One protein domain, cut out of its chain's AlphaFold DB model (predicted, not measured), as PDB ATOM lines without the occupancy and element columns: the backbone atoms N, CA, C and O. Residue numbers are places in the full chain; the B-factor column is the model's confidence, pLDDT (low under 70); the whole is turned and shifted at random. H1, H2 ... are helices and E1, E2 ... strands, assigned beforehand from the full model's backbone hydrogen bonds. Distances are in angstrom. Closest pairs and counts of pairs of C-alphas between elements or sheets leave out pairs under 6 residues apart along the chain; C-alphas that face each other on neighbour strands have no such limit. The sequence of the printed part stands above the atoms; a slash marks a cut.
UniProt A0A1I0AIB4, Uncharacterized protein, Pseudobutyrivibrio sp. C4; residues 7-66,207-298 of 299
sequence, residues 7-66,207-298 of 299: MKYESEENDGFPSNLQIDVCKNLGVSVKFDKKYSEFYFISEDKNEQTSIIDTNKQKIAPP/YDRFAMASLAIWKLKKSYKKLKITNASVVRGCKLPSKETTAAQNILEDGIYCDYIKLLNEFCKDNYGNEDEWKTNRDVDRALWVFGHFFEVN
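AT A GLANCE: This is residues 7 to 66 and 207 to 298 of the 299 residues of an uncharacterized protein of Pseudobutyrivibrio sp. C4 (UniProt A0A1I0AIB4). A small sheet of four short strands has helix H2 laid across one face, and on the side of H2 away from the sheet helices H4 and H6 pack on it, with H1 on H6. A loop arm at one end, of which residues 45 to 51 stick out, and the short helix H3 at the other end make the longest axis. The printed part has 152 residues, with six named helices and four named strands in the order E1 E2 H1 H2 E3 H3 H4 H5 H6 E4; the sheet runs E1, E2, E3, E4 and is mixed. The class is mixed, helices and strands, with 73 residues, under half of those printed, in named elements. The whole is compact, with a radius of gyration of the C-alphas of 15.8 A and spans of 49 by 37 by 31 A.

HOW THE PARTS SIT: In the sheet, E1, residues 7 to 10, and E2, residues 22 to 26, form a hairpin; they are antiparallel, with N 9 and O 23 within hydrogen-bond range at 2.8 A. E3, residues 234 to 236, is the antiparallel neighbour of E2, with N 236 and O 22 at 2.8 A. E4, residues 296 to 298, is an edge strand parallel to E3, with N 235 and O 296 at 2.8 A. H2, residues 209 to 223, is on one face of the sheet at a height over the sheet of 9.7 A, the two layers being this helix and the sheet. It runs across the strands, at 71 degrees to E3 on the local plane; the closest C-alphas of H2 and E3 are those of Ala 213 and Val 235, 6.1 A apart. H4, residues 256 to 272, touches H2 with residues 260 to 267 alone, at a steep tilt of 59 degrees, the same way; the closest C-alphas are those of Met 212 and Tyr 260, 6.2 A apart. H6, residues 282 to 292, is about perpendicular to H2 at 81 degrees and touches residues 209 to 215 of it, closest at the C-alphas of Phe 210 and Gly 292, 4.2 A apart. H1, residues 37 to 43, touches H6 about perpendicular at 82 degrees, with the C-alphas of Ser 40 and Ala 287 closest at 4.1 A. H5, residues 277 to 280, touches H4, where the C-alphas of Cys 268 and Glu 277 are closest at 5.8 A, and only just touches H6, only at the corner, with 3 pairs of C-alphas within 8 A. H3, residues 246 to 249, touches no helix. E3, H3 to H6 and E4 make a strand-helix-strand unit, two parallel neighbour strands with helices between. In H2, H4 and H6 every O i to N i+4 pair is within hydrogen-bond range; H1 has 0 of 3 such pairs but 4 of 4 O i to N i+3 pairs, and H3 and H5 are too short for an O i to N i+4 pair.

IN THESE COORDINATES: E1 begins at C-alpha 7, (140.531, 126.616, 204.382), and E2 measures 13.3 A. H2 measures 21.1 A, H4 23.2 A from C-alpha 256 at (157.209, 135.495, 191.103), and H6 15.7 A. E4 ends at C-alpha 298, (148.187, 141.097, 201.642).

THE WHOLE: The two C-alphas farthest apart are those of Asn 50 and Thr 246, at 49.4 A. Residues 67 to 206 are not printed, and C-alphas 66 and 207 are 19.8 A apart across the cut. Of the links that are printed whole, E1 to E2 is long, with 11 residues. Residues 44 to 66 hold no named element. The mean pLDDT of the printed part is 86.9; residues 11 to 18 and 48 to 53 are under 70.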
ATOM      1  N   MET A   7     139.658 127.565 205.068       82.25
ATOM      2  CA  MET A   7     140.531 126.616 204.382       82.25
ATOM      3  C   MET A   7     141.737 127.365 203.845       82.25
ATOM      4  O   MET A   7     141.574 128.342 203.117       82.25
ATOM      5  N   LYS A   8     142.923 126.886 204.198       86.69
ATOM      6  CA  LYS A   8     144.190 127.420 203.725       86.69
ATOM      7  C   LYS A   8     144.698 126.551 202.577       86.69
ATOM      8  O   LYS A   8     144.734 125.330 202.705       86.69
ATOM      9  N   TYR A   9     145.069 127.192 201.478       83.06
ATOM     10  CA  TYR A   9     145.687 126.576 200.311       83.06
ATOM     11  C   TYR A   9     147.068 127.197 200.120       83.06
ATOM     12  O   TYR A   9     147.185 128.419 200.022       83.06
ATOM     13  N   GLU A  10     148.091 126.355 200.086       78.00
ATOM     14  CA  GLU A  10     149.472 126.718 199.777       78.00
ATOM     15  C   GLU A  10     149.889 125.962 198.518       78.00
ATOM     16  O   GLU A  10     149.367 124.878 198.255       78.00
ATOM     17  N   SER A  11     150.798 126.547 197.741       66.56
ATOM     18  CA  SER A  11     151.462 125.831 196.651       66.56
ATOM     19  C   SER A  11     152.167 124.586 197.191       66.56
ATOM     20  O   SER A  11     152.945 124.673 198.142       66.56
ATOM     21  N   GLU A  12     151.936 123.442 196.550       62.94
ATOM     22  CA  GLU A  12     152.830 122.287 196.658       62.94
ATOM     23  C   GLU A  12     153.884 122.355 195.537       62.94
ATOM     24  O   GLU A  12     153.609 122.892 194.468       62.94
ATOM     25  N   GLU A  13     155.081 121.782 195.729       52.28
ATOM     26  CA  GLU A  13     156.236 121.915 194.809       52.28
ATOM     27  C   GLU A  13     155.987 121.486 193.337       52.28
ATOM     28  O   GLU A  13     156.871 121.649 192.501       52.28
ATOM     29  N   ASN A  14     154.803 120.971 192.976       49.81
ATOM     30  CA  ASN A  14     154.493 120.434 191.644       49.81
ATOM     31  C   ASN A  14     153.106 120.805 191.074       49.81
ATOM     32  O   ASN A  14     152.700 120.248 190.053       49.81
ATOM     33  N   ASP A  15     152.357 121.727 191.681       60.50
ATOM     34  CA  ASP A  15     151.008 122.099 191.208       60.50
ATOM     35  C   ASP A  15     150.996 123.238 190.160       60.50
ATOM     36  O   ASP A  15     149.940 123.613 189.631       60.50
ATOM     37  N   GLY A  16     152.177 123.769 189.820       59.06
ATOM     38  CA  GLY A  16     152.333 124.921 188.928       59.06
ATOM     39  C   GLY A  16     151.853 126.235 189.554       59.06
ATOM     40  O   GLY A  16     151.579 127.193 188.831       59.06
ATOM     41  N   PHE A  17     151.705 126.265 190.879       65.12
ATOM     42  CA  PHE A  17     151.386 127.430 191.686       65.12
ATOM     43  C   PHE A  17     152.689 128.027 192.254       65.12
ATOM     44  O   PHE A  17     153.612 127.277 192.561       65.12
ATOM     45  N   PRO A  18     152.821 129.360 192.386       69.56
ATOM     46  CA  PRO A  18     154.013 129.950 192.993       69.56
ATOM     47  C   PRO A  18     154.142 129.518 194.461       69.56
ATOM     48  O   PRO A  18     153.203 129.700 195.239       69.56
ATOM     49  N   SER A  19     155.317 129.011 194.846       71.50
ATOM     50  CA  SER A  19     155.597 128.405 196.166       71.50
ATOM     51  C   SER A  19     155.342 129.316 197.366       71.50
ATOM     52  O   SER A  19     155.096 128.852 198.475       71.50
ATOM     53  N   ASN A  20     155.370 130.627 197.156       77.38
ATOM     54  CA  ASN A  20     155.153 131.632 198.186       77.38
ATOM     55  C   ASN A  20     153.694 132.114 198.285       77.38
ATOM     56  O   ASN A  20     153.408 132.985 199.110       77.38
ATOM     57  N   LEU A  21     152.788 131.612 197.439       83.00
ATOM     58  CA  LEU A  21     151.415 132.092 197.367       83.00
ATOM     59  C   LEU A  21     150.492 131.277 198.280       83.00
ATOM     60  O   LEU A  21     150.412 130.053 198.191       83.00
ATOM     61  N   GLN A  22     149.758 131.987 199.137       88.50
ATOM     62  CA  GLN A  22     148.797 131.403 200.070       88.50
ATOM     63  C   GLN A  22     147.413 132.013 199.843       88.50
ATOM     64  O   GLN A  22     147.271 133.237 199.777       88.50
ATOM     65  N   ILE A  23     146.385 131.168 199.788       89.44
ATOM     66  CA  ILE A  23     144.984 131.588 199.707       89.44
ATOM     67  C   ILE A  23     144.216 131.031 200.901       89.44
ATOM     68  O   ILE A  23     144.090 129.818 201.056       89.44
ATOM     69  N   ASP A  24     143.619 131.921 201.688       89.88
ATOM     70  CA  ASP A  24     142.652 131.546 202.713       89.88
ATOM     71  C   ASP A  24     141.231 131.778 202.188       89.88
ATOM     72  O   ASP A  24     140.869 132.876 201.757       89.88
ATOM     73  N   VAL A  25     140.398 130.740 202.231       86.50
ATOM     74  CA  VAL A  25     139.005 130.776 201.775       86.50
ATOM     75  C   VAL A  25     138.074 130.542 202.954       86.50
ATOM     76  O   VAL A  25     138.106 129.486 203.584       86.50
ATOM     77  N   CYS A  26     137.195 131.506 203.222       80.38
ATOM     78  CA  CYS A  26     136.139 131.341 204.208       80.38
ATOM     79  C   CYS A  26     134.907 130.673 203.578       80.38
ATOM     80  O   CYS A  26     134.297 131.223 202.659       80.38
ATOM     81  N   LYS A  27     134.487 129.510 204.097       72.56
ATOM     82  CA  LYS A  27     133.311 128.786 203.566       72.56
ATOM     83  C   LYS A  27     131.986 129.515 203.806       72.56
ATOM     84  O   LYS A  27     131.063 129.406 202.996       72.56
ATOM     85  N   ASN A  28     131.895 130.247 204.917       73.25
ATOM     86  CA  ASN A  28     130.632 130.748 205.467       73.25
ATOM     87  C   ASN A  28     130.493 132.278 205.415       73.25
ATOM     88  O   ASN A  28     129.493 132.807 205.893       73.25
ATOM     89  N   LEU A  29     131.470 132.995 204.851       76.56
ATOM     90  CA  LEU A  29     131.479 134.458 204.814       76.56
ATOM     91  C   LEU A  29     131.683 134.970 203.391       76.56
ATOM     92  O   LEU A  29     132.493 134.440 202.629       76.56
ATOM     93  N   GLY A  30     130.957 136.033 203.057       75.12
ATOM     94  CA  GLY A  30     131.071 136.714 201.775       75.12
ATOM     95  C   GLY A  30     130.180 136.152 200.666       75.12
ATOM     96  O   GLY A  30     129.467 135.156 200.810       75.12
ATOM     97  N   VAL A  31     130.219 136.841 199.530       81.25
ATOM     98  CA  VAL A  31     129.492 136.490 198.306       81.25
ATOM     99  C   VAL A  31     130.442 135.742 197.388       81.25
ATOM    100  O   VAL A  31     131.608 136.114 197.277       81.25
ATOM    101  N   SER A  32     129.963 134.674 196.741       84.12
ATOM    102  CA  SER A  32     130.798 133.955 195.780       84.12
ATOM    103  C   SER A  32     131.100 134.843 194.583       84.12
ATOM    104  O   SER A  32     130.182 135.428 194.016       84.12
ATOM    105  N   VAL A  33     132.368 134.900 194.188       85.25
ATOM    106  CA  VAL A  33     132.800 135.698 193.039       85.25
ATOM    107  C   VAL A  33     133.396 134.768 191.988       85.25
ATOM    108  O   VAL A  33     134.085 133.789 192.294       85.25
ATOM    109  N   LYS A  34     133.098 135.040 190.721       87.94
ATOM    110  CA  LYS A  34     133.700 134.356 189.574       87.94
ATOM    111  C   LYS A  34     134.378 135.396 188.701       87.94
ATOM    112  O   LYS A  34     133.889 136.517 188.630       87.94
ATOM    113  N   PHE A  35     135.476 135.021 188.054       91.19
ATOM    114  CA  PHE A  35     136.071 135.867 187.029       91.19
ATOM    115  C   PHE A  35     135.071 136.076 185.881       91.19
ATOM    116  O   PHE A  35     134.426 135.115 185.456       91.19
ATOM    117  N   ASP A  36     134.974 137.308 185.387       90.62
ATOM    118  CA  ASP A  36     134.247 137.670 184.175       90.62
ATOM    119  C   ASP A  36     135.069 138.714 183.405       90.62
ATOM    120  O   ASP A  36     135.631 139.637 183.996       90.62
ATOM    121  N   LYS A  37     135.152 138.573 182.078       91.44
ATOM    122  CA  LYS A  37     135.926 139.487 181.226       91.44
ATOM    123  C   LYS A  37     135.378 140.911 181.271       91.44
ATOM    124  O   LYS A  37     136.146 141.858 181.163       91.44
ATOM    125  N   LYS A  38     134.069 141.063 181.499       90.88
ATOM    126  CA  LYS A  38     133.406 142.365 181.609       90.88
ATOM    127  C   LYS A  38     133.829 143.168 182.836       90.88
ATOM    128  O   LYS A  38     133.473 144.334 182.952       90.88
ATOM    129  N   TYR A  39     134.614 142.597 183.753       92.44
ATOM    130  CA  TYR A  39     135.213 143.387 184.825       92.44
ATOM    131  C   TYR A  39     136.125 144.505 184.313       92.44
ATOM    132  O   TYR A  39     136.295 145.488 185.028       92.44
ATOM    133  N   SER A  40     136.639 144.424 183.081       93.00
ATOM    134  CA  SER A  40     137.328 145.551 182.442       93.00
ATOM    135  C   SER A  40     136.449 146.803 182.325       93.00
ATOM    136  O   SER A  40     136.972 147.912 182.374       93.00
ATOM    137  N   GLU A  41     135.120 146.670 182.251       90.25
ATOM    138  CA  GLU A  41     134.193 147.804 182.163       90.25
ATOM    139  C   GLU A  41     134.194 148.654 183.443       90.25
ATOM    140  O   GLU A  41     134.016 149.867 183.365       90.25
ATOM    141  N   PHE A  42     134.456 148.048 184.608       91.00
ATOM    142  CA  PHE A  42     134.592 148.762 185.886       91.00
ATOM    143  C   PHE A  42     135.943 149.457 186.062       91.00
ATOM    144  O   PHE A  42     136.126 150.204 187.025       91.00
ATOM    145  N   TYR A  43     136.908 149.190 185.180       91.94
ATOM    146  CA  TYR A  43     138.212 149.839 185.247       91.94
ATOM    147  C   TYR A  43     138.109 151.326 184.918       91.94
ATOM    148  O   TYR A  43     138.859 152.120 185.482       91.94
ATOM    149  N   PHE A  44     137.189 151.721 184.037       91.25
ATOM    150  CA  PHE A  44     137.023 153.110 183.627       91.25
ATOM    151  C   PHE A  44     135.929 153.831 184.411       91.25
ATOM    152  O   PHE A  44     134.956 153.241 184.865       91.25
ATOM    153  N   ILE A  45     136.096 155.143 184.567       85.88
ATOM    154  CA  ILE A  45     135.031 156.036 185.011       85.88
ATOM    155  C   ILE A  45     134.050 156.185 183.848       85.88
ATOM    156  O   ILE A  45     134.451 156.601 182.759       85.88
ATOM    157  N   SER A  46     132.774 155.895 184.096       77.06
ATOM    158  CA  SER A  46     131.698 156.219 183.162       77.06
ATOM    159  C   SER A  46     131.645 157.725 182.895       77.06
ATOM    160  O   SER A  46     131.604 158.525 183.834       77.06
ATOM    161  N   GLU A  47     131.633 158.122 181.620       70.25
ATOM    162  CA  GLU A  47     131.454 159.532 181.243       70.25
ATOM    163  C   GLU A  47     130.016 160.005 181.507       70.25
ATOM    164  O   GLU A  47     129.801 161.178 181.815       70.25
ATOM    165  N   ASP A  48     129.047 159.084 181.493       69.38
ATOM    166  CA  ASP A  48     127.713 159.331 182.023       69.38
ATOM    167  C   ASP A  48     127.690 159.012 183.528       69.38
ATOM    168  O   ASP A  48     127.863 157.864 183.958       69.38
ATOM    169  N   LYS A  49     127.458 160.044 184.350       57.31
ATOM    170  CA  LYS A  49     127.400 159.950 185.821       57.31
ATOM    171  C   LYS A  49     126.307 158.991 186.324       57.31
ATOM    172  O   LYS A  49     126.331 158.637 187.501       57.31
ATOM    173  N   ASN A  50     125.391 158.556 185.457       54.53
ATOM    174  CA  ASN A  50     124.303 157.638 185.785       54.53
ATOM    175  C   ASN A  50     124.562 156.165 185.397       54.53
ATOM    176  O   ASN A  50     123.767 155.309 185.786       54.53
ATOM    177  N   GLU A  51     125.633 155.831 184.661       58.75
ATOM    178  CA  GLU A  51     125.665 154.564 183.900       58.75
ATOM    179  C   GLU A  51     126.382 153.361 184.528       58.75
ATOM    180  O   GLU A  51     126.081 152.234 184.141       58.75
ATOM    181  N   GLN A  52     127.259 153.496 185.526       60.50
ATOM    182  CA  GLN A  52     127.997 152.320 186.029       60.50
ATOM    183  C   GLN A  52     127.829 152.071 187.521       60.50
ATOM    184  O   GLN A  52     128.703 152.332 188.341       60.50
ATOM    185  N   THR A  53     126.688 151.473 187.868       62.97
ATOM    186  CA  THR A  53     126.471 150.865 189.194       62.97
ATOM    187  C   THR A  53     126.613 149.342 189.179       62.97
ATOM    188  O   THR A  53     126.736 148.724 190.237       62.97
ATOM    189  N   SER A  54     126.603 148.722 187.994       73.31
ATOM    190  CA  SER A  54     126.681 147.269 187.839       73.31
ATOM    191  C   SER A  54     126.848 146.826 186.389       73.31
ATOM    192  O   SER A  54     126.334 147.497 185.499       73.31
ATOM    193  N   ILE A  55     127.392 145.629 186.183       79.38
ATOM    194  CA  ILE A  55     127.372 144.909 184.902       79.38
ATOM    195  C   ILE A  55     126.502 143.654 185.008       79.38
ATOM    196  O   ILE A  55     126.261 143.140 186.104       79.38
ATOM    197  N   ILE A  56     126.045 143.146 183.863       77.19
ATOM    198  CA  ILE A  56     125.426 141.820 183.758       77.19
ATOM    199  C   ILE A  56     126.516 140.824 183.366       77.19
ATOM    200  O   ILE A  56     127.039 140.890 182.246       77.19
ATOM    201  N   ASP A  57     126.842 139.914 184.278       72.94
ATOM    202  CA  ASP A  57     127.835 138.867 184.047       72.94
ATOM    203  C   ASP A  57     127.356 137.840 183.006       72.94
ATOM    204  O   ASP A  57     126.207 137.829 182.548       72.94
ATOM    205  N   THR A  58     128.250 136.937 182.633       71.31
ATOM    206  CA  THR A  58     127.971 135.815 181.726       71.31
ATOM    207  C   THR A  58     126.840 134.884 182.195       71.31
ATOM    208  O   THR A  58     126.247 134.191 181.370       71.31
ATOM    209  N   ASN A  59     126.470 134.901 183.480       71.62
ATOM    210  CA  ASN A  59     125.358 134.138 184.061       71.62
ATOM    211  C   ASN A  59     124.069 134.965 184.216       71.62
ATOM    212  O   ASN A  59     123.138 134.521 184.893       71.62
ATOM    213  N   LYS A  60     123.994 136.150 183.597       76.50
ATOM    214  CA  LYS A  60     122.871 137.096 183.704       76.50
ATOM    215  C   LYS A  60     122.634 137.628 185.124       76.50
ATOM    216  O   LYS A  60     121.529 138.062 185.446       76.50
ATOM    217  N   GLN A  61     123.656 137.615 185.974       77.19
ATOM    218  CA  GLN A  61     123.610 138.183 187.315       77.19
ATOM    219  C   GLN A  61     124.122 139.621 187.304       77.19
ATOM    220  O   GLN A  61     125.109 139.949 186.647       77.19
ATOM    221  N   LYS A  62     123.440 140.485 188.057       80.50
ATOM    222  CA  LYS A  62     123.865 141.866 188.276       80.50
ATOM    223  C   LYS A  62     125.015 141.867 189.282       80.50
ATOM    224  O   LYS A  62     124.810 141.511 190.441       80.50
ATOM    225  N   ILE A  63     126.204 142.271 188.849       79.75
ATOM    226  CA  ILE A  63     127.393 142.388 189.699       79.75
ATOM    227  C   ILE A  63     127.712 143.865 189.884       79.75
ATOM    228  O   ILE A  63     127.697 144.618 188.918       79.75
ATOM    229  N   ALA A  64     127.983 144.279 191.118       83.94
ATOM    230  CA  ALA A  64     128.458 145.621 191.446       83.94
ATOM    231  C   ALA A  64     129.999 145.667 191.427       83.94
ATOM    232  O   ALA A  64     130.630 144.634 191.676       83.94
ATOM    233  N   PRO A  65     130.618 146.836 191.181       84.62
ATOM    234  CA  PRO A  65     132.068 146.971 191.281       84.62
ATOM    235  C   PRO A  65     132.547 146.652 192.709       84.62
ATOM    236  O   PRO A  65     131.819 146.902 193.681       84.62
ATOM    237  N   PRO A  66     133.769 146.117 192.878       85.69
ATOM    238  CA  PRO A  66     134.332 145.912 194.203       85.69
ATOM    239  C   PRO A  66     134.562 147.261 194.899       85.69
ATOM    240  O   PRO A  66     134.760 148.307 194.272       85.69
ATOM    241  N   TYR A 207     153.049 144.218 185.989       96.31
ATOM    242  CA  TYR A 207     152.745 143.503 187.222       96.31
ATOM    243  C   TYR A 207     151.851 144.344 188.137       96.31
ATOM    244  O   TYR A 207     152.095 145.537 188.377       96.31
ATOM    245  N   ASP A 208     150.847 143.695 188.712       94.44
ATOM    246  CA  ASP A 208     150.067 144.215 189.823       94.44
ATOM    247  C   ASP A 208     149.696 143.073 190.771       94.44
ATOM    248  O   ASP A 208     149.318 141.983 190.336       94.44
ATOM    249  N   ARG A 209     149.784 143.319 192.081       93.81
ATOM    250  CA  ARG A 209     149.479 142.300 193.091       93.81
ATOM    251  C   ARG A 209     148.025 141.827 193.013       93.81
ATOM    252  O   ARG A 209     147.757 140.665 193.293       93.81
ATOM    253  N   PHE A 210     147.097 142.697 192.606       95.00
ATOM    254  CA  PHE A 210     145.689 142.332 192.445       95.00
ATOM    255  C   PHE A 210     145.478 141.456 191.205       95.00
ATOM    256  O   PHE A 210     144.740 140.476 191.271       95.00
ATOM    257  N   ALA A 211     146.181 141.739 190.104       96.56
ATOM    258  CA  ALA A 211     146.165 140.873 188.926       96.56
ATOM    259  C   ALA A 211     146.786 139.497 189.233       96.56
ATOM    260  O   ALA A 211     146.219 138.468 188.867       96.56
ATOM    261  N   MET A 212     147.890 139.461 189.988       95.56
ATOM    262  CA  MET A 212     148.483 138.209 190.467       95.56
ATOM    263  C   MET A 212     147.512 137.416 191.355       95.56
ATOM    264  O   MET A 212     147.331 136.215 191.154       95.56
ATOM    265  N   ALA A 213     146.840 138.081 192.300       94.75
ATOM    266  CA  ALA A 213     145.843 137.445 193.158       94.75
ATOM    267  C   ALA A 213     144.680 136.845 192.348       94.75
ATOM    268  O   ALA A 213     144.247 135.723 192.612       94.75
ATOM    269  N   SER A 214     144.216 137.547 191.313       96.00
ATOM    270  CA  SER A 214     143.203 137.047 190.380       96.00
ATOM    271  C   SER A 214     143.625 135.776 189.658       96.00
ATOM    272  O   SER A 214     142.846 134.822 189.598       96.00
ATOM    273  N   LEU A 215     144.850 135.747 189.129       95.75
ATOM    274  CA  LEU A 215     145.401 134.574 188.450       95.75
ATOM    275  C   LEU A 215     145.527 133.386 189.408       95.75
ATOM    276  O   LEU A 215     145.142 132.269 189.063       95.75
ATOM    277  N   ALA A 216     145.974 133.637 190.637       92.81
ATOM    278  CA  ALA A 216     146.055 132.625 191.678       92.81
ATOM    279  C   ALA A 216     144.680 132.033 192.031       92.81
ATOM    280  O   ALA A 216     144.501 130.814 192.040       92.81
ATOM    281  N   ILE A 217     143.671 132.881 192.247       92.06
ATOM    282  CA  ILE A 217     142.290 132.448 192.502       92.06
ATOM    283  C   ILE A 217     141.731 131.647 191.320       92.06
ATOM    284  O   ILE A 217     141.074 130.618 191.515       92.06
ATOM    285  N   TRP A 218     141.981 132.103 190.092       92.56
ATOM    286  CA  TRP A 218     141.560 131.401 188.884       92.56
ATOM    287  C   TRP A 218     142.184 130.000 188.799       92.56
ATOM    288  O   TRP A 218     141.453 129.020 188.621       92.56
ATOM    289  N   LYS A 219     143.500 129.889 189.007       91.00
ATOM    290  CA  LYS A 219     144.228 128.616 188.981       91.00
ATOM    291  C   LYS A 219     143.736 127.668 190.074       91.00
ATOM    292  O   LYS A 219     143.405 126.520 189.779       91.00
ATOM    293  N   LEU A 220     143.568 128.160 191.305       87.94
ATOM    294  CA  LEU A 220     143.045 127.366 192.420       87.94
ATOM    295  C   LEU A 220     141.659 126.791 192.097       87.94
ATOM    296  O   LEU A 220     141.384 125.615 192.327       87.94
ATOM    297  N   LYS A 221     140.776 127.598 191.506       86.94
ATOM    298  CA  LYS A 221     139.430 127.160 191.122       86.94
ATOM    299  C   LYS A 221     139.433 126.108 190.007       86.94
ATOM    300  O   LYS A 221     138.543 125.255 189.977       86.94
ATOM    301  N   LYS A 222     140.418 126.151 189.104       85.81
ATOM    302  CA  LYS A 222     140.625 125.121 188.075       85.81
ATOM    303  C   LYS A 222     141.002 123.781 188.717       85.81
ATOM    304  O   LYS A 222     140.420 122.761 188.344       85.81
ATOM    305  N   SER A 223     141.882 123.801 189.722       84.69
ATOM    306  CA  SER A 223     142.294 122.613 190.487       84.69
ATOM    307  C   SER A 223     141.174 122.071 191.386       84.69
ATOM    308  O   SER A 223     140.954 120.862 191.452       84.69
ATOM    309  N   TYR A 224     140.385 122.952 192.007       84.44
ATOM    310  CA  TYR A 224     139.308 122.587 192.930       84.44
ATOM    311  C   TYR A 224     137.942 123.073 192.427       84.44
ATOM    312  O   TYR A 224     137.360 124.015 192.958       84.44
ATOM    313  N   LYS A 225     137.363 122.391 191.428       76.75
ATOM    314  CA  LYS A 225     136.107 122.814 190.757       76.75
ATOM    315  C   LYS A 225     134.907 123.069 191.685       76.75
ATOM    316  O   LYS A 225     134.019 123.843 191.334       76.75
ATOM    317  N   LYS A 226     134.850 122.401 192.844       81.31
ATOM    318  CA  LYS A 226     133.775 122.554 193.846       81.31
ATOM    319  C   LYS A 226     134.065 123.642 194.890       81.31
ATOM    320  O   LYS A 226     133.217 123.900 195.742       81.31
ATOM    321  N   LEU A 227     135.240 124.268 194.842       82.62
ATOM    322  CA  LEU A 227     135.636 125.312 195.775       82.62
ATOM    323  C   LEU A 227     134.835 126.590 195.515       82.62
ATOM    324  O   LEU A 227     134.838 127.155 194.418       82.62
ATOM    325  N   LYS A 228     134.160 127.063 196.559       85.19
ATOM    326  CA  LYS A 228     133.460 128.343 196.556       85.19
ATOM    327  C   LYS A 228     134.409 129.429 197.054       85.19
ATOM    328  O   LYS A 228     134.611 129.560 198.254       85.19
ATOM    329  N   ILE A 229     134.959 130.208 196.128       87.38
ATOM    330  CA  ILE A 229     135.717 131.425 196.444       87.38
ATOM    331  C   ILE A 229     134.738 132.563 196.714       87.38
ATOM    332  O   ILE A 229     133.776 132.740 195.952       87.38
ATOM    333  N   THR A 230     134.981 133.327 197.777       88.69
ATOM    334  CA  THR A 230     134.168 134.483 198.159       88.69
ATOM    335  C   THR A 230     135.000 135.759 198.193       88.69
ATOM    336  O   THR A 230     136.225 135.719 198.237       88.69
ATOM    337  N   ASN A 231     134.334 136.912 198.206       86.62
ATOM    338  CA  ASN A 231     134.978 138.221 198.381       86.62
ATOM    339  C   ASN A 231     135.591 138.448 199.781       86.62
ATOM    340  O   ASN A 231     136.039 139.543 200.095       86.62
ATOM    341  N   ALA A 232     135.554 137.437 200.649       88.31
ATOM    342  CA  ALA A 232     136.230 137.434 201.940       88.31
ATOM    343  C   ALA A 232     137.538 136.633 201.911       88.31
ATOM    344  O   ALA A 232     138.193 136.492 202.941       88.31
ATOM    345  N   SER A 233     137.886 136.050 200.759       91.38
ATOM    346  CA  SER A 233     139.143 135.334 200.591       91.38
ATOM    347  C   SER A 233     140.334 136.275 200.739       91.38
ATOM    348  O   SER A 233     140.307 137.408 200.252       91.38
ATOM    349  N   VAL A 234     141.384 135.764 201.383       92.81
ATOM    350  CA  VAL A 234     142.647 136.476 201.588       92.81
ATOM    351  C   VAL A 234     143.719 135.828 200.726       92.81
ATOM    352  O   VAL A 234     143.907 134.614 200.792       92.81
ATOM    353  N   VAL A 235     144.433 136.627 199.940       92.44
ATOM    354  CA  VAL A 235     145.542 136.181 199.093       92.44
ATOM    355  C   VAL A 235     146.836 136.826 199.582       92.44
ATOM    356  O   VAL A 235     146.893 138.039 199.771       92.44
ATOM    357  N   ARG A 236     147.870 136.014 199.811       92.69
ATOM    358  CA  ARG A 236     149.199 136.435 200.287       92.69
ATOM    359  C   ARG A 236     150.287 135.961 199.343       92.69
ATOM    360  O   ARG A 236     150.092 134.985 198.627       92.69
ATOM    361  N   GLY A 237     151.439 136.628 199.382       89.31
ATOM    362  CA  GLY A 237     152.599 136.252 198.572       89.31
ATOM    363  C   GLY A 237     152.620 136.881 197.181       89.31
ATOM    364  O   GLY A 237     153.401 136.468 196.336       89.31
ATOM    365  N   CYS A 238     151.808 137.912 196.928       91.75
ATOM    366  CA  CYS A 238     151.796 138.661 195.664       91.75
ATOM    367  C   CYS A 238     152.834 139.803 195.627       91.75
ATOM    368  O   CYS A 238     152.668 140.785 194.901       91.75
ATOM    369  N   LYS A 239     153.872 139.737 196.466       92.19
ATOM    370  CA  LYS A 239     154.879 140.791 196.601       92.19
ATOM    371  C   LYS A 239     156.087 140.502 195.715       92.19
ATOM    372  O   LYS A 239     156.671 139.426 195.777       92.19
ATOM    373  N   LEU A 240     156.493 141.498 194.931       94.06
ATOM    374  CA  LEU A 240     157.745 141.455 194.175       94.06
ATOM    375  C   LEU A 240     158.960 141.630 195.101       94.06
ATOM    376  O   LEU A 240     158.867 142.359 196.094       94.06
ATOM    377  N   PRO A 241     160.122 141.046 194.758       94.62
ATOM    378  CA  PRO A 241     161.354 141.285 195.500       94.62
ATOM    379  C   PRO A 241     161.741 142.769 195.470       94.62
ATOM    380  O   PRO A 241     161.488 143.471 194.487       94.62
ATOM    381  N   SER A 242     162.385 143.259 196.532       93.75
ATOM    382  CA  SER A 242     162.923 144.627 196.570       93.75
ATOM    383  C   SER A 242     164.014 144.818 195.513       93.75
ATOM    384  O   SER A 242     164.828 143.919 195.289       93.75
ATOM    385  N   LYS A 243     164.062 145.997 194.881       93.50
ATOM    386  CA  LYS A 243     164.956 146.315 193.748       93.50
ATOM    387  C   LYS A 243     166.456 146.223 194.075       93.50
ATOM    388  O   LYS A 243     167.293 146.168 193.179       93.50
ATOM    389  N   GLU A 244     166.805 146.224 195.354       92.38
ATOM    390  CA  GLU A 244     168.178 146.105 195.844       92.38
ATOM    391  C   GLU A 244     168.649 144.645 195.970       92.38
ATOM    392  O   GLU A 244     169.811 144.403 196.287       92.38
ATOM    393  N   THR A 245     167.764 143.667 195.756       94.88
ATOM    394  CA  THR A 245     168.058 142.237 195.950       94.88
ATOM    395  C   THR A 245     168.507 141.546 194.663       94.88
ATOM    396  O   THR A 245     168.129 141.946 193.562       94.88
ATOM    397  N   THR A 246     169.246 140.440 194.794       93.25
ATOM    398  CA  THR A 246     169.603 139.560 193.665       93.25
ATOM    399  C   THR A 246     168.364 138.989 192.970       93.25
ATOM    400  O   THR A 246     168.334 138.906 191.749       93.25
ATOM    401  N   ALA A 247     167.298 138.693 193.722       94.25
ATOM    402  CA  ALA A 247     166.029 138.237 193.153       94.25
ATOM    403  C   ALA A 247     165.408 139.272 192.193       94.25
ATOM    404  O   ALA A 247     164.812 138.904 191.189       94.25
ATOM    405  N   ALA A 248     165.582 140.575 192.445       95.62
ATOM    406  CA  ALA A 248     165.161 141.593 191.485       95.62
ATOM    407  C   ALA A 248     166.062 141.635 190.240       95.62
ATOM    408  O   ALA A 248     165.572 141.943 189.163       95.62
ATOM    409  N   GLN A 249     167.354 141.307 190.335       94.50
ATOM    410  CA  GLN A 249     168.243 141.254 189.161       94.50
ATOM    411  C   GLN A 249     167.843 140.136 188.188       94.50
ATOM    412  O   GLN A 249     167.890 140.345 186.975       94.50
ATOM    413  N   ASN A 250     167.383 139.005 188.723       94.94
ATOM    414  CA  ASN A 250     167.008 137.814 187.958       94.94
ATOM    415  C   ASN A 250     165.500 137.719 187.678       94.94
ATOM    416  O   ASN A 250     165.018 136.680 187.248       94.94
ATOM    417  N   ILE A 251     164.744 138.806 187.865       95.56
ATOM    418  CA  ILE A 251     163.272 138.787 187.826       95.56
ATOM    419  C   ILE A 251     162.667 138.312 186.494       95.56
ATOM    420  O   ILE A 251     161.499 137.935 186.465       95.56
ATOM    421  N   LEU A 252     163.423 138.388 185.391       96.38
ATOM    422  CA  LEU A 252     163.012 137.907 184.065       96.38
ATOM    423  C   LEU A 252     163.426 136.454 183.788       96.38
ATOM    424  O   LEU A 252     163.040 135.895 182.765       96.38
ATOM    425  N   GLU A 253     164.228 135.863 184.668       94.00
ATOM    426  CA  GLU A 253     164.754 134.504 184.554       94.00
ATOM    427  C   GLU A 253     164.015 133.573 185.524       94.00
ATOM    428  O   GLU A 253     163.611 132.472 185.146       94.00
ATOM    429  N   ASP A 254     163.754 134.035 186.751       91.62
ATOM    430  CA  ASP A 254     163.101 133.257 187.799       91.62
ATOM    431  C   ASP A 254     162.189 134.083 188.730       91.62
ATOM    432  O   ASP A 254     162.074 135.310 188.662       91.62
ATOM    433  N   GLY A 255     161.473 133.360 189.594       90.56
ATOM    434  CA  GLY A 255     160.656 133.926 190.660       90.56
ATOM    435  C   GLY A 255     159.261 134.395 190.241       90.56
ATOM    436  O   GLY A 255     158.745 134.100 189.162       90.56
ATOM    437  N   ILE A 256     158.639 135.155 191.146       92.19
ATOM    438  CA  ILE A 256     157.209 135.495 191.103       92.19
ATOM    439  C   ILE A 256     156.763 136.204 189.818       92.19
ATOM    440  O   ILE A 256     155.612 136.067 189.410       92.19
ATOM    441  N   TYR A 257     157.639 136.975 189.170       95.81
ATOM    442  CA  TYR A 257     157.278 137.670 187.935       95.81
ATOM    443  C   TYR A 257     157.223 136.716 186.735       95.81
ATOM    444  O   TYR A 257     156.276 136.772 185.952       95.81
ATOM    445  N   CYS A 258     158.167 135.779 186.635       94.56
ATOM    446  CA  CYS A 258     158.096 134.691 185.662       94.56
ATOM    447  C   CYS A 258     156.859 133.818 185.891       94.56
ATOM    448  O   CYS A 258     156.181 133.449 184.933       94.56
ATOM    449  N   ASP A 259     156.522 133.527 187.148       93.56
ATOM    450  CA  ASP A 259     155.317 132.757 187.466       93.56
ATOM    451  C   ASP A 259     154.034 133.529 187.138       93.56
ATOM    452  O   ASP A 259     153.088 132.947 186.609       93.56
ATOM    453  N   TYR A 260     154.023 134.849 187.341       96.00
ATOM    454  CA  TYR A 260     152.945 135.722 186.876       96.00
ATOM    455  C   TYR A 260     152.755 135.638 185.358       96.00
ATOM    456  O   TYR A 260     151.631 135.437 184.906       96.00
ATOM    457  N   ILE A 261     153.835 135.724 184.571       96.75
ATOM    458  CA  ILE A 261     153.769 135.606 183.104       96.75
ATOM    459  C   ILE A 261     153.232 134.226 182.693       96.75
ATOM    460  O   ILE A 261     152.335 134.144 181.857       96.75
ATOM    461  N   LYS A 262     153.724 133.138 183.303       95.44
ATOM    462  CA  LYS A 262     153.243 131.773 183.016       95.44
ATOM    463  C   LYS A 262     151.749 131.629 183.303       95.44
ATOM    464  O   LYS A 262     151.010 131.124 182.459       95.44
ATOM    465  N   LEU A 263     151.300 132.095 184.471       95.56
ATOM    466  CA  LEU A 263     149.888 132.059 184.852       95.56
ATOM    467  C   LEU A 263     149.030 132.923 183.927       95.56
ATOM    468  O   LEU A 263     147.933 132.507 183.561       95.56
ATOM    469  N   LEU A 264     149.522 134.098 183.529       97.56
ATOM    470  CA  LEU A 264     148.831 134.989 182.603       97.56
ATOM    471  C   LEU A 264     148.669 134.341 181.222       97.56
ATOM    472  O   LEU A 264     147.573 134.374 180.668       97.56
ATOM    473  N   ASN A 265     149.715 133.696 180.702       97.31
ATOM    474  CA  ASN A 265     149.671 132.977 179.429       97.31
ATOM    475  C   ASN A 265     148.684 131.801 179.477       97.31
ATOM    476  O   ASN A 265     147.852 131.648 178.581       97.31
ATOM    477  N   GLU A 266     148.717 130.997 180.548       96.50
ATOM    478  CA  GLU A 266     147.761 129.896 180.748       96.50
ATOM    479  C   GLU A 266     146.323 130.425 180.841       96.50
ATOM    480  O   GLU A 266     145.411 129.894 180.206       96.50
ATOM    481  N   PHE A 267     146.121 131.512 181.588       96.81
ATOM    482  CA  PHE A 267     144.832 132.176 181.722       96.81
ATOM    483  C   PHE A 267     144.303 132.683 180.378       96.81
ATOM    484  O   PHE A 267     143.125 132.484 180.066       96.81
ATOM    485  N   CYS A 268     145.159 133.316 179.576       97.75
ATOM    486  CA  CYS A 268     144.794 133.842 178.266       97.75
ATOM    487  C   CYS A 268     144.433 132.713 177.296       97.75
ATOM    488  O   CYS A 268     143.375 132.758 176.665       97.75
ATOM    489  N   LYS A 269     145.227 131.637 177.269       96.88
ATOM    490  CA  LYS A 269     144.934 130.439 176.476       96.88
ATOM    491  C   LYS A 269     143.572 129.838 176.824       96.88
ATOM    492  O   LYS A 269     142.777 129.580 175.924       96.88
ATOM    493  N   ASP A 270     143.273 129.673 178.109       95.12
ATOM    494  CA  ASP A 270     142.026 129.046 178.562       95.12
ATOM    495  C   ASP A 270     140.788 129.927 178.344       95.12
ATOM    496  O   ASP A 270     139.716 129.422 178.016       95.12
ATOM    497  N   ASN A 271     140.906 131.243 178.549       94.38
ATOM    498  CA  ASN A 271     139.751 132.144 178.499       94.38
ATOM    499  C   ASN A 271     139.550 132.784 177.122       94.38
ATOM    500  O   ASN A 271     138.428 133.179 176.808       94.38
ATOM    501  N   TYR A 272     140.599 132.922 176.310       94.94
ATOM    502  CA  TYR A 272     140.580 133.644 175.031       94.94
ATOM    503  C   TYR A 272     141.058 132.794 173.848       94.94
ATOM    504  O   TYR A 272     140.883 133.209 172.708       94.94
ATOM    505  N   GLY A 273     141.611 131.599 174.084       96.12
ATOM    506  CA  GLY A 273     142.130 130.731 173.023       96.12
ATOM    507  C   GLY A 273     143.501 131.149 172.485       96.12
ATOM    508  O   GLY A 273     143.985 130.538 171.537       96.12
ATOM    509  N   ASN A 274     144.134 132.161 173.084       96.94
ATOM    510  CA  ASN A 274     145.421 132.716 172.675       96.94
ATOM    511  C   ASN A 274     146.252 133.050 173.919       96.94
ATOM    512  O   ASN A 274     145.802 133.826 174.754       96.94
ATOM    513  N   GLU A 275     147.448 132.475 174.062       96.88
ATOM    514  CA  GLU A 275     148.320 132.720 175.225       96.88
ATOM    515  C   GLU A 275     148.890 134.144 175.267       96.88
ATOM    516  O   GLU A 275     149.133 134.676 176.346       96.88
ATOM    517  N   ASP A 276     148.999 134.786 174.104       95.44
ATOM    518  CA  ASP A 276     149.536 136.135 173.926       95.44
ATOM    519  C   ASP A 276     148.442 137.215 173.871       95.44
ATOM    520  O   ASP A 276     148.719 138.373 173.550       95.44
ATOM    521  N   GLU A 277     147.192 136.870 174.194       96.94
ATOM    522  CA  GLU A 277     146.054 137.799 174.152       96.94
ATOM    523  C   GLU A 277     146.349 139.106 174.908       96.94
ATOM    524  O   GLU A 277     146.091 140.200 174.409       96.94
ATOM    525  N   TRP A 278     146.963 139.005 176.089       95.56
ATOM    526  CA  TRP A 278     147.274 140.147 176.951       95.56
ATOM    527  C   TRP A 278     148.211 141.186 176.311       95.56
ATOM    528  O   TRP A 278     148.198 142.341 176.740       95.56
ATOM    529  N   LYS A 279     149.002 140.815 175.291       94.06
ATOM    530  CA  LYS A 279     149.923 141.736 174.599       94.06
ATOM    531  C   LYS A 279     149.180 142.786 173.781       94.06
ATOM    532  O   LYS A 279     149.633 143.921 173.669       94.06
ATOM    533  N   THR A 280     148.038 142.411 173.208       90.94
ATOM    534  CA  THR A 280     147.249 143.280 172.317       90.94
ATOM    535  C   THR A 280     145.915 143.694 172.928       90.94
ATOM    536  O   THR A 280     145.328 144.695 172.520       90.94
ATOM    537  N   ASN A 281     145.459 142.973 173.953       94.44
ATOM    538  CA  ASN A 281     144.197 143.212 174.625       94.44
ATOM    539  C   ASN A 281     144.409 143.661 176.078       94.44
ATOM    540  O   ASN A 281     144.518 142.859 177.009       94.44
ATOM    541  N   ARG A 282     144.400 144.982 176.285       93.12
ATOM    542  CA  ARG A 282     144.504 145.602 177.615       93.12
ATOM    543  C   ARG A 282     143.347 145.244 178.553       93.12
ATOM    544  O   ARG A 282     143.524 145.323 179.768       93.12
ATOM    545  N   ASP A 283     142.197 144.812 178.031       95.44
ATOM    546  CA  ASP A 283     141.053 144.440 178.870       95.44
ATOM    547  C   ASP A 283     141.322 143.191 179.709       95.44
ATOM    548  O   ASP A 283     140.737 143.052 180.781       95.44
ATOM    549  N   VAL A 284     142.254 142.328 179.286       96.81
ATOM    550  CA  VAL A 284     142.694 141.171 180.078       96.81
ATOM    551  C   VAL A 284     143.220 141.622 181.441       96.81
ATOM    552  O   VAL A 284     142.713 141.204 182.482       96.81
ATOM    553  N   ASP A 285     144.213 142.506 181.439       95.06
ATOM    554  CA  ASP A 285     144.846 143.019 182.654       95.06
ATOM    555  C   ASP A 285     143.894 143.914 183.453       95.06
ATOM    556  O   ASP A 285     143.807 143.767 184.669       95.06
ATOM    557  N   ARG A 286     143.092 144.763 182.792       95.44
ATOM    558  CA  ARG A 286     142.064 145.578 183.466       95.44
ATOM    559  C   ARG A 286     141.059 144.701 184.221       95.44
ATOM    560  O   ARG A 286     140.769 144.965 185.387       95.44
ATOM    561  N   ALA A 287     140.561 143.634 183.595       95.81
ATOM    562  CA  ALA A 287     139.620 142.708 184.220       95.81
ATOM    563  C   ALA A 287     140.260 141.914 185.368       95.81
ATOM    564  O   ALA A 287     139.636 141.759 186.418       95.81
ATOM    565  N   LEU A 288     141.499 141.434 185.201       97.38
ATOM    566  CA  LEU A 288     142.248 140.753 186.265       97.38
ATOM    567  C   LEU A 288     142.506 141.690 187.449       97.38
ATOM    568  O   LEU A 288     142.320 141.296 188.599       97.38
ATOM    569  N   TRP A 289     142.878 142.939 187.184       95.81
ATOM    570  CA  TRP A 289     143.088 143.950 188.211       95.81
ATOM    571  C   TRP A 289     141.801 144.235 188.995       95.81
ATOM    572  O   TRP A 289     141.808 144.168 190.225       95.81
ATOM    573  N   VAL A 290     140.673 144.467 188.308       95.00
ATOM    574  CA  VAL A 290     139.364 144.679 188.954       95.00
ATOM    575  C   VAL A 290     138.942 143.445 189.750       95.00
ATOM    576  O   VAL A 290     138.519 143.574 190.898       95.00
ATOM    577  N   PHE A 291     139.082 142.245 189.185       94.94
ATOM    578  CA  PHE A 291     138.720 141.010 189.881       94.94
ATOM    579  C   PHE A 291     139.512 140.834 191.184       94.94
ATOM    580  O   PHE A 291     138.956 140.401 192.192       94.94
ATOM    581  N   GLY A 292     140.776 141.258 191.202       95.12
ATOM    582  CA  GLY A 292     141.646 141.135 192.367       95.12
ATOM    583  C   GLY A 292     141.192 141.997 193.543       95.12
ATOM    584  O   GLY A 292     141.397 141.623 194.694       95.12
ATOM    585  N   HIS A 293     140.506 143.111 193.267       93.75
ATOM    586  CA  HIS A 293     139.955 144.010 194.287       93.75
ATOM    587  C   HIS A 293     138.739 143.434 195.024       93.75
ATOM    588  O   HIS A 293     138.290 144.019 196.009       93.75
ATOM    589  N   PHE A 294     138.190 142.295 194.587       91.81
ATOM    590  CA  PHE A 294     137.195 141.573 195.383       91.81
ATOM    591  C   PHE A 294     137.803 140.856 196.590       91.81
ATOM    592  O   PHE A 294     137.041 140.417 197.447       91.81
ATOM    593  N   PHE A 295     139.127 140.713 196.658       92.19
ATOM    594  CA  PHE A 295     139.814 139.948 197.692       92.19
ATOM    595  C   PHE A 295     140.637 140.853 198.600       92.19
ATOM    596  O   PHE A 295     141.062 141.946 198.218       92.19
ATOM    597  N   GLU A 296     140.914 140.366 199.804       91.75
ATOM    598  CA  GLU A 296     141.942 140.967 200.643       91.75
ATOM    599  C   GLU A 296     143.309 140.489 200.142       91.75
ATOM    600  O   GLU A 296     143.637 139.309 200.244       91.75
ATOM    601  N   VAL A 297     144.097 141.391 199.558       90.88
ATOM    602  CA  VAL A 297     145.430 141.065 199.033       90.88
ATOM    603  C   VAL A 297     146.486 141.654 199.951       90.88
ATOM    604  O   VAL A 297     146.678 142.873 199.997       90.88
ATOM    605  N   ASN A 298     147.171 140.764 200.659       86.50
ATOM    606  CA  ASN A 298     148.187 141.097 201.642       86.50
ATOM    607  C   ASN A 298     149.589 140.820 201.086       86.50
ATOM    608  O   ASN A 298     149.808 139.891 200.302       86.50
TER     609      ASN A 298